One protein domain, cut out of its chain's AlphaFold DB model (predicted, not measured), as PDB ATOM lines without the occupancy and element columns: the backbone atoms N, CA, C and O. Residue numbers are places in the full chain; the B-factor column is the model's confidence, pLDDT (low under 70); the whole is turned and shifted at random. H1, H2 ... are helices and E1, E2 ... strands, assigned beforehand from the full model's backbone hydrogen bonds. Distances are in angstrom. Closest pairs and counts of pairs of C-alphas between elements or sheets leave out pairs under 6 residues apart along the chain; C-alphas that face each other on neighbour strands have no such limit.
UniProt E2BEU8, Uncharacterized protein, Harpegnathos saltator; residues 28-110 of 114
ATOM      1  N   GLU A  28     -30.606  40.407  39.119       83.38
ATOM      2  CA  GLU A  28     -31.578  41.410  39.571       83.38
ATOM      3  C   GLU A  28     -30.919  42.789  39.666       83.38
ATOM      4  O   GLU A  28     -31.488  43.783  39.232       83.38
ATOM      5  N   GLU A  29     -29.670  42.842  40.127       86.00
ATOM      6  CA  GLU A  29     -28.906  44.082  40.222       86.00
ATOM      7  C   GLU A  29     -28.694  44.726  38.846       86.00
ATOM      8  O   GLU A  29     -28.891  45.933  38.694       86.00
ATOM      9  N   ASP A  30     -28.353  43.927  37.826       83.69
ATOM     10  CA  ASP A  30     -28.219  44.413  36.449       83.69
ATOM     11  C   ASP A  30     -29.549  44.994  35.942       83.69
ATOM     12  O   ASP A  30     -29.565  46.056  35.310       83.69
ATOM     13  N   ARG A  31     -30.668  44.300  36.207       83.88
ATOM     14  CA  ARG A  31     -32.017  44.728  35.801       83.88
ATOM     15  C   ARG A  31     -32.410  46.025  36.489       83.88
ATOM     16  O   ARG A  31     -32.747  46.980  35.795       83.88
ATOM     17  N   GLN A  32     -32.242  46.106  37.806       84.75
ATOM     18  CA  GLN A  32     -32.538  47.301  38.584       84.75
ATOM     19  C   GLN A  32     -31.696  48.496  38.126       84.75
ATOM     20  O   GLN A  32     -32.218  49.604  37.991       84.75
ATOM     21  N   GLN A  33     -30.407  48.281  37.839       85.81
ATOM     22  CA  GLN A  33     -29.532  49.323  37.312       85.81
ATOM     23  C   GLN A  33     -30.004  49.805  35.935       85.81
ATOM     24  O   GLN A  33     -30.052  51.012  35.688       85.81
ATOM     25  N   ALA A  34     -30.358  48.885  35.036       83.25
ATOM     26  CA  ALA A  34     -30.870  49.242  33.720       83.25
ATOM     27  C   ALA A  34     -32.210  49.985  33.826       83.25
ATOM     28  O   ALA A  34     -32.353  51.049  33.223       83.25
ATOM     29  N   HIS A  35     -33.127  49.506  34.668       85.19
ATOM     30  CA  HIS A  35     -34.387  50.174  34.980       85.19
ATOM     31  C   HIS A  35     -34.153  51.625  35.408       85.19
ATOM     32  O   HIS A  35     -34.717  52.555  34.830       85.19
ATOM     33  N   THR A  36     -33.242  51.851  36.360       85.56
ATOM     34  CA  THR A  36     -32.882  53.203  36.797       85.56
ATOM     35  C   THR A  36     -32.345  54.048  35.643       85.56
ATOM     36  O   THR A  36     -32.771  55.190  35.495       85.56
ATOM     37  N   ILE A  37     -31.459  53.509  34.797       84.12
ATOM     38  CA  ILE A  37     -30.889  54.232  33.646       84.12
ATOM     39  C   ILE A  37     -31.979  54.703  32.672       84.12
ATOM     40  O   ILE A  37     -31.903  55.830  32.176       84.12
ATOM     41  N   PHE A  38     -32.979  53.868  32.383       82.12
ATOM     42  CA  PHE A  38     -34.084  54.233  31.493       82.12
ATOM     43  C   PHE A  38     -35.110  55.162  32.161       82.12
ATOM     44  O   PHE A  38     -35.643  56.046  31.485       82.12
ATOM     45  N   ALA A  39     -35.339  55.025  33.469       83.19
ATOM     46  CA  ALA A  39     -36.248  55.879  34.232       83.19
ATOM     47  C   ALA A  39     -35.720  57.317  34.406       83.19
ATOM     48  O   ALA A  39     -36.487  58.270  34.309       83.19
ATOM     49  N   VAL A  40     -34.409  57.502  34.620       83.38
ATOM     50  CA  VAL A  40     -33.797  58.837  34.828       83.38
ATOM     51  C   VAL A  40     -33.295  59.496  33.541       83.38
ATOM     52  O   VAL A  40     -32.680  60.565  33.572       83.38
ATOM     53  N   ALA A  41     -33.518  58.866  32.387       77.00
ATOM     54  CA  ALA A  41     -33.143  59.433  31.101       77.00
ATOM     55  C   ALA A  41     -33.904  60.744  30.828       77.00
ATOM     56  O   ALA A  41     -35.032  60.937  31.267       77.00
ATOM     57  N   ALA A  42     -33.314  61.632  30.017       73.94
ATOM     58  CA  ALA A  42     -33.932  62.915  29.648       73.94
ATOM     59  C   ALA A  42     -35.349  62.780  29.046       73.94
ATOM     60  O   ALA A  42     -36.137  63.717  29.105       73.94
ATOM     61  N   GLN A  43     -35.649  61.622  28.454       74.62
ATOM     62  CA  GLN A  43     -37.007  61.178  28.166       74.62
ATOM     63  C   GLN A  43     -37.175  59.803  28.830       74.62
ATOM     64  O   GLN A  43     -36.599  58.840  28.317       74.62
ATOM     65  N   PRO A  44     -37.885  59.722  29.966       72.44
ATOM     66  CA  PRO A  44     -38.055  58.478  30.703       72.44
ATOM     67  C   PRO A  44     -38.806  57.419  29.900       72.44
ATOM     68  O   PRO A  44     -39.783  57.725  29.212       72.44
ATOM     69  N   PHE A  45     -38.371  56.169  30.039       76.06
ATOM     70  CA  PHE A  45     -39.115  54.991  29.601       76.06
ATOM     71  C   PHE A  45     -39.397  54.138  30.836       76.06
ATOM     72  O   PHE A  45     -38.559  53.339  31.245       76.06
ATOM     73  N   ASP A  46     -40.547  54.370  31.465       76.94
ATOM     74  CA  ASP A  46     -40.914  53.694  32.709       76.94
ATOM     75  C   ASP A  46     -41.121  52.187  32.488       76.94
ATOM     76  O   ASP A  46     -41.681  51.771  31.467       76.94
ATOM     77  N   GLY A  47     -40.610  51.366  33.406       79.69
ATOM     78  CA  GLY A  47     -40.609  49.905  33.299       79.69
ATOM     79  C   GLY A  47     -39.648  49.317  32.256       79.69
ATOM     80  O   GLY A  47     -39.653  48.102  32.053       79.69
ATOM     81  N   ALA A  48     -38.837  50.138  31.576       83.69
ATOM     82  CA  ALA A  48     -37.881  49.677  30.574       83.69
ATOM     83  C   ALA A  48     -36.553  49.246  31.203       83.69
ATOM     84  O   ALA A  48     -35.919  50.012  31.919       83.69
ATOM     85  N   ILE A  49     -36.070  48.061  30.842       85.31
ATOM     86  CA  ILE A  49     -34.741  47.557  31.238       85.31
ATOM     87  C   ILE A  49     -33.791  47.416  30.053       85.31
ATOM     88  O   ILE A  49     -32.594  47.196  30.203       85.31
ATOM     89  N   GLY A  50     -34.291  47.565  28.836       82.38
ATOM     90  CA  GLY A  50     -33.456  47.478  27.656       82.38
ATOM     91  C   GLY A  50     -34.173  47.971  26.423       82.38
ATOM     92  O   GLY A  50     -35.374  48.234  26.426       82.38
ATOM     93  N   ALA A  51     -33.425  48.056  25.338       80.88
ATOM     94  CA  ALA A  51     -33.976  48.331  24.030       80.88
ATOM     95  C   ALA A  51     -33.327  47.429  22.976       80.88
ATOM     96  O   ALA A  51     -32.168  47.031  23.102       80.88
ATOM     97  N   ILE A  52     -34.100  47.104  21.944       82.00
ATOM     98  CA  ILE A  52     -33.730  46.264  20.807       82.00
ATOM     99  C   ILE A  52     -33.868  47.105  19.551       82.00
ATOM    100  O   ILE A  52     -34.976  47.501  19.208       82.00
ATOM    101  N   ASP A  53     -32.777  47.342  18.838       79.62
ATOM    102  CA  ASP A  53     -32.816  47.951  17.513       79.62
ATOM    103  C   ASP A  53     -32.793  46.879  16.419       79.62
ATOM    104  O   ASP A  53     -31.912  46.019  16.419       79.62
ATOM    105  N   CYS A  54     -33.753  46.917  15.493       78.69
ATOM    106  CA  CYS A  54     -33.849  45.976  14.378       78.69
ATOM    107  C   CYS A  54     -33.390  46.637  13.073       78.69
ATOM    108  O   CYS A  54     -34.080  47.488  12.507       78.69
ATOM    109  N   THR A  55     -32.261  46.199  12.526       80.62
ATOM    110  CA  THR A  55     -31.754  46.689  11.243       80.62
ATOM    111  C   THR A  55     -31.773  45.583  10.194       80.62
ATOM    112  O   THR A  55     -31.221  44.503  10.389       80.62
ATOM    113  N   PHE A  56     -32.376  45.869   9.038       83.69
ATOM    114  CA  PHE A  56     -32.281  44.999   7.868       83.69
ATOM    115  C   PHE A  56     -30.950  45.234   7.154       83.69
ATOM    116  O   PHE A  56     -30.737  46.302   6.578       83.69
ATOM    117  N   ILE A  57     -30.067  44.238   7.180       84.38
ATOM    118  CA  ILE A  57     -28.797  44.253   6.450       84.38
ATOM    119  C   ILE A  57     -29.002  43.530   5.126       84.38
ATOM    120  O   ILE A  57     -29.352  42.351   5.119       84.38
ATOM    121  N   ASN A  58     -28.787  44.226   4.010       89.00
ATOM    122  CA  ASN A  58     -28.895  43.618   2.686       89.00
ATOM    123  C   ASN A  58     -27.849  42.515   2.521       89.00
ATOM    124  O   ASN A  58     -26.674  42.705   2.838       89.00
ATOM    125  N   ILE A  59     -28.285  41.382   1.983       88.31
ATOM    126  CA  ILE A  59     -27.425  40.241   1.693       88.31
ATOM    127  C   ILE A  59     -27.544  39.861   0.223       88.31
ATOM    128  O   ILE A  59     -28.537  40.156  -0.441       88.31
ATOM    129  N   LEU A  60     -26.546  39.134  -0.267       88.06
ATOM    130  CA  LEU A  60     -26.734  38.345  -1.476       88.06
ATOM    131  C   LEU A  60     -27.716  37.214  -1.169       88.06
ATOM    132  O   LEU A  60     -27.597  36.556  -0.132       88.06
ATOM    133  N   ALA A  61     -28.676  37.004  -2.068       86.62
ATOM    134  CA  ALA A  61     -29.667  35.947  -1.935       86.62
ATOM    135  C   ALA A  61     -28.968  34.592  -1.721       86.62
ATOM    136  O   ALA A  61     -28.106  34.220  -2.528       86.62
ATOM    137  N   PRO A  62     -29.319  33.843  -0.665       83.62
ATOM    138  CA  PRO A  62     -28.828  32.485  -0.489       83.62
ATOM    139  C   PRO A  62     -29.250  31.590  -1.659       83.62
ATOM    140  O   PRO A  62     -30.229  31.865  -2.353       83.62
ATOM    141  N   ARG A  63     -28.496  30.511  -1.899       86.62
ATOM    142  CA  ARG A  63     -28.809  29.560  -2.983       86.62
ATOM    143  C   ARG A  63     -30.061  28.734  -2.693       86.62
ATOM    144  O   ARG A  63     -30.776  28.378  -3.622       86.62
ATOM    145  N   GLU A  64     -30.320  28.471  -1.418       89.06
ATOM    146  CA  GLU A  64     -31.455  27.696  -0.925       89.06
ATOM    147  C   GLU A  64     -32.348  28.592  -0.064       89.06
ATOM    148  O   GLU A  64     -31.847  29.460   0.654       89.06
ATOM    149  N   HIS A  65     -33.664  28.391  -0.148       84.12
ATOM    150  CA  HIS A  65     -34.673  29.094   0.653       84.12
ATOM    151  C   HIS A  65     -34.574  30.629   0.633       84.12
ATOM    152  O   HIS A  65     -34.813  31.302   1.637       84.12
ATOM    153  N   LYS A  66     -34.205  31.216  -0.513       84.94
ATOM    154  CA  LYS A  66     -34.011  32.670  -0.672       84.94
ATOM    155  C   LYS A  66     -35.250  33.496  -0.312       84.94
ATOM    156  O   LYS A  66     -35.117  34.652   0.091       84.94
ATOM    157  N   GLU A  67     -36.435  32.906  -0.451       85.44
ATOM    158  CA  GLU A  67     -37.727  33.470  -0.073       85.44
ATOM    159  C   GLU A  67     -37.798  33.831   1.416       85.44
ATOM    160  O   GLU A  67     -38.402  34.842   1.761       85.44
ATOM    161  N   ALA A  68     -37.093  33.096   2.285       87.00
ATOM    162  CA  ALA A  68     -37.036  33.371   3.722       87.00
ATOM    163  C   ALA A  68     -36.270  34.661   4.066       87.00
ATOM    164  O   ALA A  68     -36.362  35.164   5.185       87.00
ATOM    165  N   PHE A  69     -35.515  35.207   3.112       87.50
ATOM    166  CA  PHE A  69     -34.686  36.395   3.306       87.50
ATOM    167  C   PHE A  69     -35.278  37.640   2.645       87.50
ATOM    168  O   PHE A  69     -34.631  38.682   2.641       87.50
ATOM    169  N   ILE A  70     -36.476  37.564   2.059       87.75
ATOM    170  CA  ILE A  70     -37.131  38.719   1.437       87.75
ATOM    171  C   ILE A  70     -37.778  39.581   2.526       87.75
ATOM    172  O   ILE A  70     -38.598  39.110   3.310       87.75
ATOM    173  N   ASN A  71     -37.423  40.864   2.576       85.00
ATOM    174  CA  ASN A  71     -38.076  41.827   3.462       85.00
ATOM    175  C   ASN A  71     -39.347  42.430   2.839       85.00
ATOM    176  O   ASN A  71     -39.632  42.260   1.658       85.00
ATOM    177  N   HIS A  72     -40.077  43.228   3.624       82.00
ATOM    178  CA  HIS A  72     -41.292  43.928   3.176       82.00
ATOM    179  C   HIS A  72     -41.080  44.892   1.990       82.00
ATOM    180  O   HIS A  72     -42.052  45.365   1.412       82.00
ATOM    181  N   ARG A  73     -39.827  45.210   1.635       82.81
ATOM    182  CA  ARG A  73     -39.459  46.049   0.481       82.81
ATOM    183  C   ARG A  73     -39.045  45.219  -0.741       82.81
ATOM    184  O   ARG A  73     -38.579  45.794  -1.716       82.81
ATOM    185  N   GLY A  74     -39.164  43.890  -0.685       84.25
ATOM    186  CA  GLY A  74     -38.794  42.979  -1.771       84.25
ATOM    187  C   GLY A  74     -37.294  42.686  -1.888       84.25
ATOM    188  O   GLY A  74     -36.890  41.961  -2.791       84.25
ATOM    189  N   ASN A  75     -36.462  43.207  -0.980       87.25
ATOM    190  CA  ASN A  75     -35.012  43.000  -1.011       87.25
ATOM    191  C   ASN A  75     -34.598  41.808  -0.143       87.25
ATOM    192  O   ASN A  75     -35.177  41.581   0.921       87.25
ATOM    193  N   HIS A  76     -33.531  41.113  -0.543       90.75
ATOM    194  CA  HIS A  76     -32.907  40.093   0.295       90.75
ATOM    195  C   HIS A  76     -32.102  40.737   1.430       90.75
ATOM    196  O   HIS A  76     -31.145  41.476   1.194       90.75
ATOM    197  N   SER A  77     -32.484  40.465   2.675       89.62
ATOM    198  CA  SER A  77     -31.838  41.024   3.860       89.62
ATOM    199  C   SER A  77     -32.010  40.139   5.090       89.62
ATOM    200  O   SER A  77     -33.019  39.455   5.232       89.62
ATOM    201  N   LEU A  78     -31.054  40.215   6.014       87.69
ATOM    202  CA  LEU A  78     -31.176  39.657   7.359       87.69
ATOM    203  C   LEU A  78     -31.699  40.722   8.316       87.69
ATOM    204  O   LEU A  78     -31.194  41.845   8.323       87.69
ATOM    205  N   ASN A  79     -32.667  40.358   9.155       83.81
ATOM    206  CA  ASN A  79     -33.022  41.171  10.311       83.81
ATOM    207  C   ASN A  79     -31.981  40.940  11.413       83.81
ATOM    208  O   ASN A  79     -31.898  39.847  11.968       83.81
ATOM    209  N   VAL A  80     -31.170  41.956  11.698       81.88
ATOM    210  CA  VAL A  80     -30.154  41.923  12.752       81.88
ATOM    211  C   VAL A  80     -30.630  42.775  13.918       81.88
ATOM    212  O   VAL A  80     -30.985  43.938  13.738       81.88
ATOM    213  N   GLN A  81     -30.627  42.182  15.112       82.56
ATOM    214  CA  GLN A  81     -31.093  42.819  16.339       82.56
ATOM    215  C   GLN A  81     -29.911  43.201  17.232       82.56
ATOM    216  O   GLN A  81     -29.106  42.348  17.602       82.56
ATOM    217  N   ALA A  82     -29.815  44.479  17.590       78.31
ATOM    218  CA  ALA A  82     -28.864  44.978  18.573       78.31
ATOM    219  C   ALA A  82     -29.596  45.256  19.887       78.31
ATOM    220  O   ALA A  82     -30.495  46.092  19.931       78.31
ATOM    221  N   VAL A  83     -29.200  44.569  20.957       78.44
ATOM    222  CA  VAL A  83     -29.800  44.742  22.282       78.44
ATOM    223  C   VAL A  83     -28.875  45.584  23.159       78.44
ATOM    224  O   VAL A  83     -27.677  45.311  23.233       78.44
ATOM    225  N   SER A  84     -29.417  46.606  23.823       77.44
ATOM    226  CA  SER A  84     -28.674  47.491  24.726       77.44
ATOM    227  C   SER A  84     -29.422  47.698  26.037       77.44
ATOM    228  O   SER A  84     -30.606  48.030  26.041       77.44
ATOM    229  N   THR A  85     -28.696  47.567  27.143       76.25
ATOM    230  CA  THR A  85     -29.147  47.863  28.514       76.25
ATOM    231  C   THR A  85     -28.818  49.296  28.934       76.25
ATOM    232  O   THR A  85     -29.230  49.764  29.988       76.25
ATOM    233  N   ASN A  86     -28.067  50.014  28.096       71.62
ATOM    234  CA  ASN A  86     -27.764  51.422  28.278       71.62
ATOM    235  C   ASN A  86     -28.682  52.265  27.385       71.62
ATOM    236  O   ASN A  86     -28.779  52.014  26.177       71.62
ATOM    237  N   ALA A  87     -29.301  53.293  27.964       65.31
ATOM    238  CA  ALA A  87     -30.183  54.209  27.253       65.31
ATOM    239  C   ALA A  87     -29.434  55.115  26.253       65.31
ATOM    240  O   ALA A  87     -30.009  55.514  25.244       65.31
ATOM    241  N   TYR A  88     -28.153  55.446  26.468       67.44
ATOM    242  CA  TYR A  88     -27.484  56.490  25.672       67.44
ATOM    243  C   TYR A  88     -27.186  56.105  24.203       67.44
ATOM    244  O   TYR A  88     -27.565  56.874  23.309       67.44
ATOM    245  N   PRO A  89     -26.553  54.951  23.894       66.25
ATOM    246  CA  PRO A  89     -26.252  54.571  22.510       66.25
ATOM    247  C   PRO A  89     -27.527  54.271  21.717       66.25
ATOM    248  O   PRO A  89     -27.679  54.728  20.582       66.25
ATOM    249  N   ILE A  90     -28.475  53.570  22.347       64.56
ATOM    250  CA  ILE A  90     -29.740  53.206  21.716       64.56
ATOM    251  C   ILE A  90     -30.625  54.429  21.485       64.56
ATOM    252  O   ILE A  90     -31.229  54.527  20.426       64.56
ATOM    253  N   ARG A  91     -30.600  55.445  22.363       67.38
ATOM    254  CA  ARG A  91     -31.292  56.724  22.129       67.38
ATOM    255  C   ARG A  91     -30.896  57.360  20.804       67.38
ATOM    256  O   ARG A  91     -31.748  57.925  20.124       67.38
ATOM    257  N   ARG A  92     -29.611  57.325  20.432       69.19
ATOM    258  CA  ARG A  92     -29.151  57.947  19.181       69.19
ATOM    259  C   ARG A  92     -29.705  57.204  17.964       69.19
ATOM    260  O   ARG A  92     -30.159  57.865  17.033       69.19
ATOM    261  N   ALA A  93     -29.723  55.872  18.011       68.56
ATOM    262  CA  ALA A  93     -30.337  55.032  16.982       68.56
ATOM    263  C   ALA A  93     -31.867  55.218  16.938       68.56
ATOM    264  O   ALA A  93     -32.413  55.539  15.887       68.56
ATOM    265  N   MET A  94     -32.541  55.164  18.091       68.56
ATOM    266  CA  MET A  94     -33.978  55.418  18.238       68.56
ATOM    267  C   MET A  94     -34.373  56.776  17.673       68.56
ATOM    268  O   MET A  94     -35.294  56.861  16.872       68.56
ATOM    269  N   LYS A  95     -33.661  57.845  18.047       66.62
ATOM    270  CA  LYS A  95     -33.930  59.201  17.556       66.62
ATOM    271  C   LYS A  95     -33.701  59.301  16.050       66.62
ATOM    272  O   LYS A  95     -34.479  59.952  15.361       66.62
ATOM    273  N   PHE A  96     -32.659  58.652  15.534       70.75
ATOM    274  CA  PHE A  96     -32.387  58.604  14.100       70.75
ATOM    275  C   PHE A  96     -33.511  57.908  13.323       70.75
ATOM    276  O   PHE A  96     -33.975  58.457  12.326       70.75
ATOM    277  N   HIS A  97     -33.988  56.749  13.785       67.62
ATOM    278  CA  HIS A  97     -35.064  56.008  13.124       67.62
ATOM    279  C   HIS A  97     -36.437  56.671  13.316       67.62
ATOM    280  O   HIS A  97     -37.166  56.844  12.339       67.62
ATOM    281  N   TYR A  98     -36.744  57.166  14.520       61.91
ATOM    282  CA  TYR A  98     -37.959  57.931  14.820       61.91
ATOM    283  C   TYR A  98     -38.102  59.157  13.912       61.91
ATOM    284  O   TYR A  98     -39.143  59.341  13.286       61.91
ATOM    285  N   ASN A  99     -37.036  59.953  13.761       69.31
ATOM    286  CA  ASN A  99     -37.037  61.134  12.890       69.31
ATOM    287  C   ASN A  99     -37.243  60.796  11.403       69.31
ATOM    288  O   ASN A  99     -37.589  61.673  10.619       69.31
ATOM    289  N   ARG A 100     -37.023  59.538  11.004       69.94
ATOM    290  CA  ARG A 100     -37.257  59.039   9.640       69.94
ATOM    291  C   ARG A 100     -38.602  58.318   9.499       69.94
ATOM    292  O   ARG A 100     -38.861  57.742   8.449       69.94
ATOM    293  N   GLY A 101     -39.440  58.330  10.541       62.91
ATOM    294  CA  GLY A 101     -40.715  57.609  10.583       62.91
ATOM    295  C   GLY A 101     -40.563  56.088  10.683       62.91
ATOM    296  O   GLY A 101     -41.537  55.356  10.530       62.91
ATOM    297  N   GLU A 102     -39.355  55.589  10.941       65.62
ATOM    298  CA  GLU A 102     -39.068  54.164  11.017       65.62
ATOM    299  C   GLU A 102     -39.146  53.701  12.478       65.62
ATOM    300  O   GLU A 102     -38.275  53.992  13.293       65.62
ATOM    301  N   ARG A 103     -40.194  52.957  12.840       62.12
ATOM    302  CA  ARG A 103     -40.302  52.327  14.168       62.12
ATOM    303  C   ARG A 103     -39.650  50.951  14.131       62.12
ATOM    304  O   ARG A 103     -40.319  49.942  13.939       62.12
ATOM    305  N   ARG A 104     -38.323  50.934  14.224       69.62
ATOM    306  CA  ARG A 104     -37.524  49.699  14.195       69.62
ATOM    307  C   ARG A 104     -36.930  49.315  15.545       69.62
ATOM    308  O   ARG A 104     -36.395  48.219  15.672       69.62
ATOM    309  N   THR A 105     -37.054  50.191  16.535       69.62
ATOM    310  CA  THR A 105     -36.572  49.942  17.890       69.62
ATOM    311  C   THR A 105     -37.730  49.572  18.816       69.62
ATOM    312  O   THR A 105     -38.766  50.237  18.814       69.62
ATOM    313  N   TRP A 106     -37.536  48.529  19.618       74.19
ATOM    314  CA  TRP A 106     -38.476  48.004  20.604       74.19
ATOM    315  C   TRP A 106     -37.894  48.159  22.009       74.19
ATOM    316  O   TRP A 106     -36.681  48.071  22.184       74.19
ATOM    317  N   ILE A 107     -38.742  48.386  23.007       76.88
ATOM    318  CA  ILE A 107     -38.335  48.468  24.415       76.88
ATOM    319  C   ILE A 107     -38.613  47.126  25.094       76.88
ATOM    320  O   ILE A 107     -39.657  46.519  24.862       76.88
ATOM    321  N   ILE A 108     -37.677  46.668  25.924       80.88
ATOM    322  CA  ILE A 108     -37.829  45.485  26.772       80.88
ATOM    323  C   ILE A 108     -38.316  45.957  28.140       80.88
ATOM    324  O   ILE A 108     -37.627  46.746  28.789       80.88
ATOM    325  N   GLY A 109     -39.486  45.473  28.559       77.00
ATOM    326  CA  GLY A 109     -40.050  45.745  29.881       77.00
ATOM    327  C   GLY A 109     -39.691  44.678  30.920       77.00
ATOM    328  O   GLY A 109     -39.366  43.549  30.552       77.00
ATOM    329  N   GLU A 110     -39.792  45.016  32.208       67.88
ATOM    330  CA  GLU A 110     -39.574  44.060  33.311       67.88
ATOM    331  C   GLU A 110     -40.616  42.938  33.388       67.88
ATOM    332  O   GLU A 110     -40.304  41.843  33.844       67.88
TER     333      GLU A 110
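Overview. This is residues 28 to 110 of the 114 residues of an uncharacterized protein of Harpegnathos saltator (UniProt E2BEU8). A long, narrow ribbon of two antiparallel strands, E1 and E2, makes the longest axis, with the short strand E3 beside the first part of E1. H3 packs slantwise over one face of the sheet only in the part near the beginning of E1, where E3 lies beside it, and the half of the ribbon toward H2 is left uncovered; H1 lies crosswise at the end where E1 begins, the loops around the small H2 make the far end, and the face opposite H3 is bare. The printed part has 83 residues with three named helices and three named strands, in the order H1, E1, H2, E2, H3, E3. The class is mixed, helices and strands, and the sheet runs E2, E1, E3, antiparallel throughout. The whole is loose, with a radius of gyration of the C-alphas of 15.7 A, and flat, spanning 47 by 30 by 16 A.

Along the chain. E1 is residues 48 to 58, 29.9 A from first to last C-alpha, beginning at C-alpha 48 (-37.881, 49.677, 30.574). E2 is residues 77 to 84, 22.1 A. E3 is residues 105 to 109, 13.2 A, ending at C-alpha 109 (-40.050, 45.745, 29.881). H3 is residues 87 to 98, 15.1 A. H1 is residues 28 to 39, 16.1 A, beginning at C-alpha 28 (-31.578, 41.410, 39.571). H2 is residues 66 to 69, 5.5 A.

Arrangement. E1 is the inner strand, and E2 and E3 are edge strands. E1 and E2 are antiparallel at 157 degrees, with N 53 and O 82 within hydrogen-bond range at 2.8 A. E1 and E3 are antiparallel at 152 degrees, with N 106 and O 52 at 2.8 A. H3 on one face of the sheet gives two layers, a helix over a sheet. Its height over the sheet is 9.0 A. H3 lies over E1, on which 5 of its 12 C-alphas fall, and only just not over E2 and E3, with 2 each. It runs slantwise to the strands, at 50 degrees to E1 on the local plane; its closest C-alphas to E1 are those of Ile 90 and Ala 51, 6.9 A. E2, H3 and E3 form a split strand-helix-strand unit, with E1 between the two strands and a right-handed crossover. H1 is on the sheet and stands at the sheet's level, at a height of 0.4 A, on a local plane fitted to only just enough C-alphas, 6; its closest C-alphas to E1 are those of His 35 and Ile 49, 4.6 A. H1 and H3 are close but not clearly touching, with Phe 38 and Ala 87 closest at 5.8 A between C-alphas. H2 only grazes the sheet with residues 66 to 69, and is apart from H1 and H3. In H1 every O i to N i+4 pair is within hydrogen-bond range, in H3 7 of 8, and H2 is too short for such a pair.

Size, cuts and confidence. The two C-alphas farthest apart are those of Val 40 and Arg 63, 48.1 A. The printed part has no cut. The link E2 to H3 is tight, the other links are short, and no link is long. The mean pLDDT of the printed part is 78.8, and residues 87 to 95, 97 to 105 and 110 are under 70.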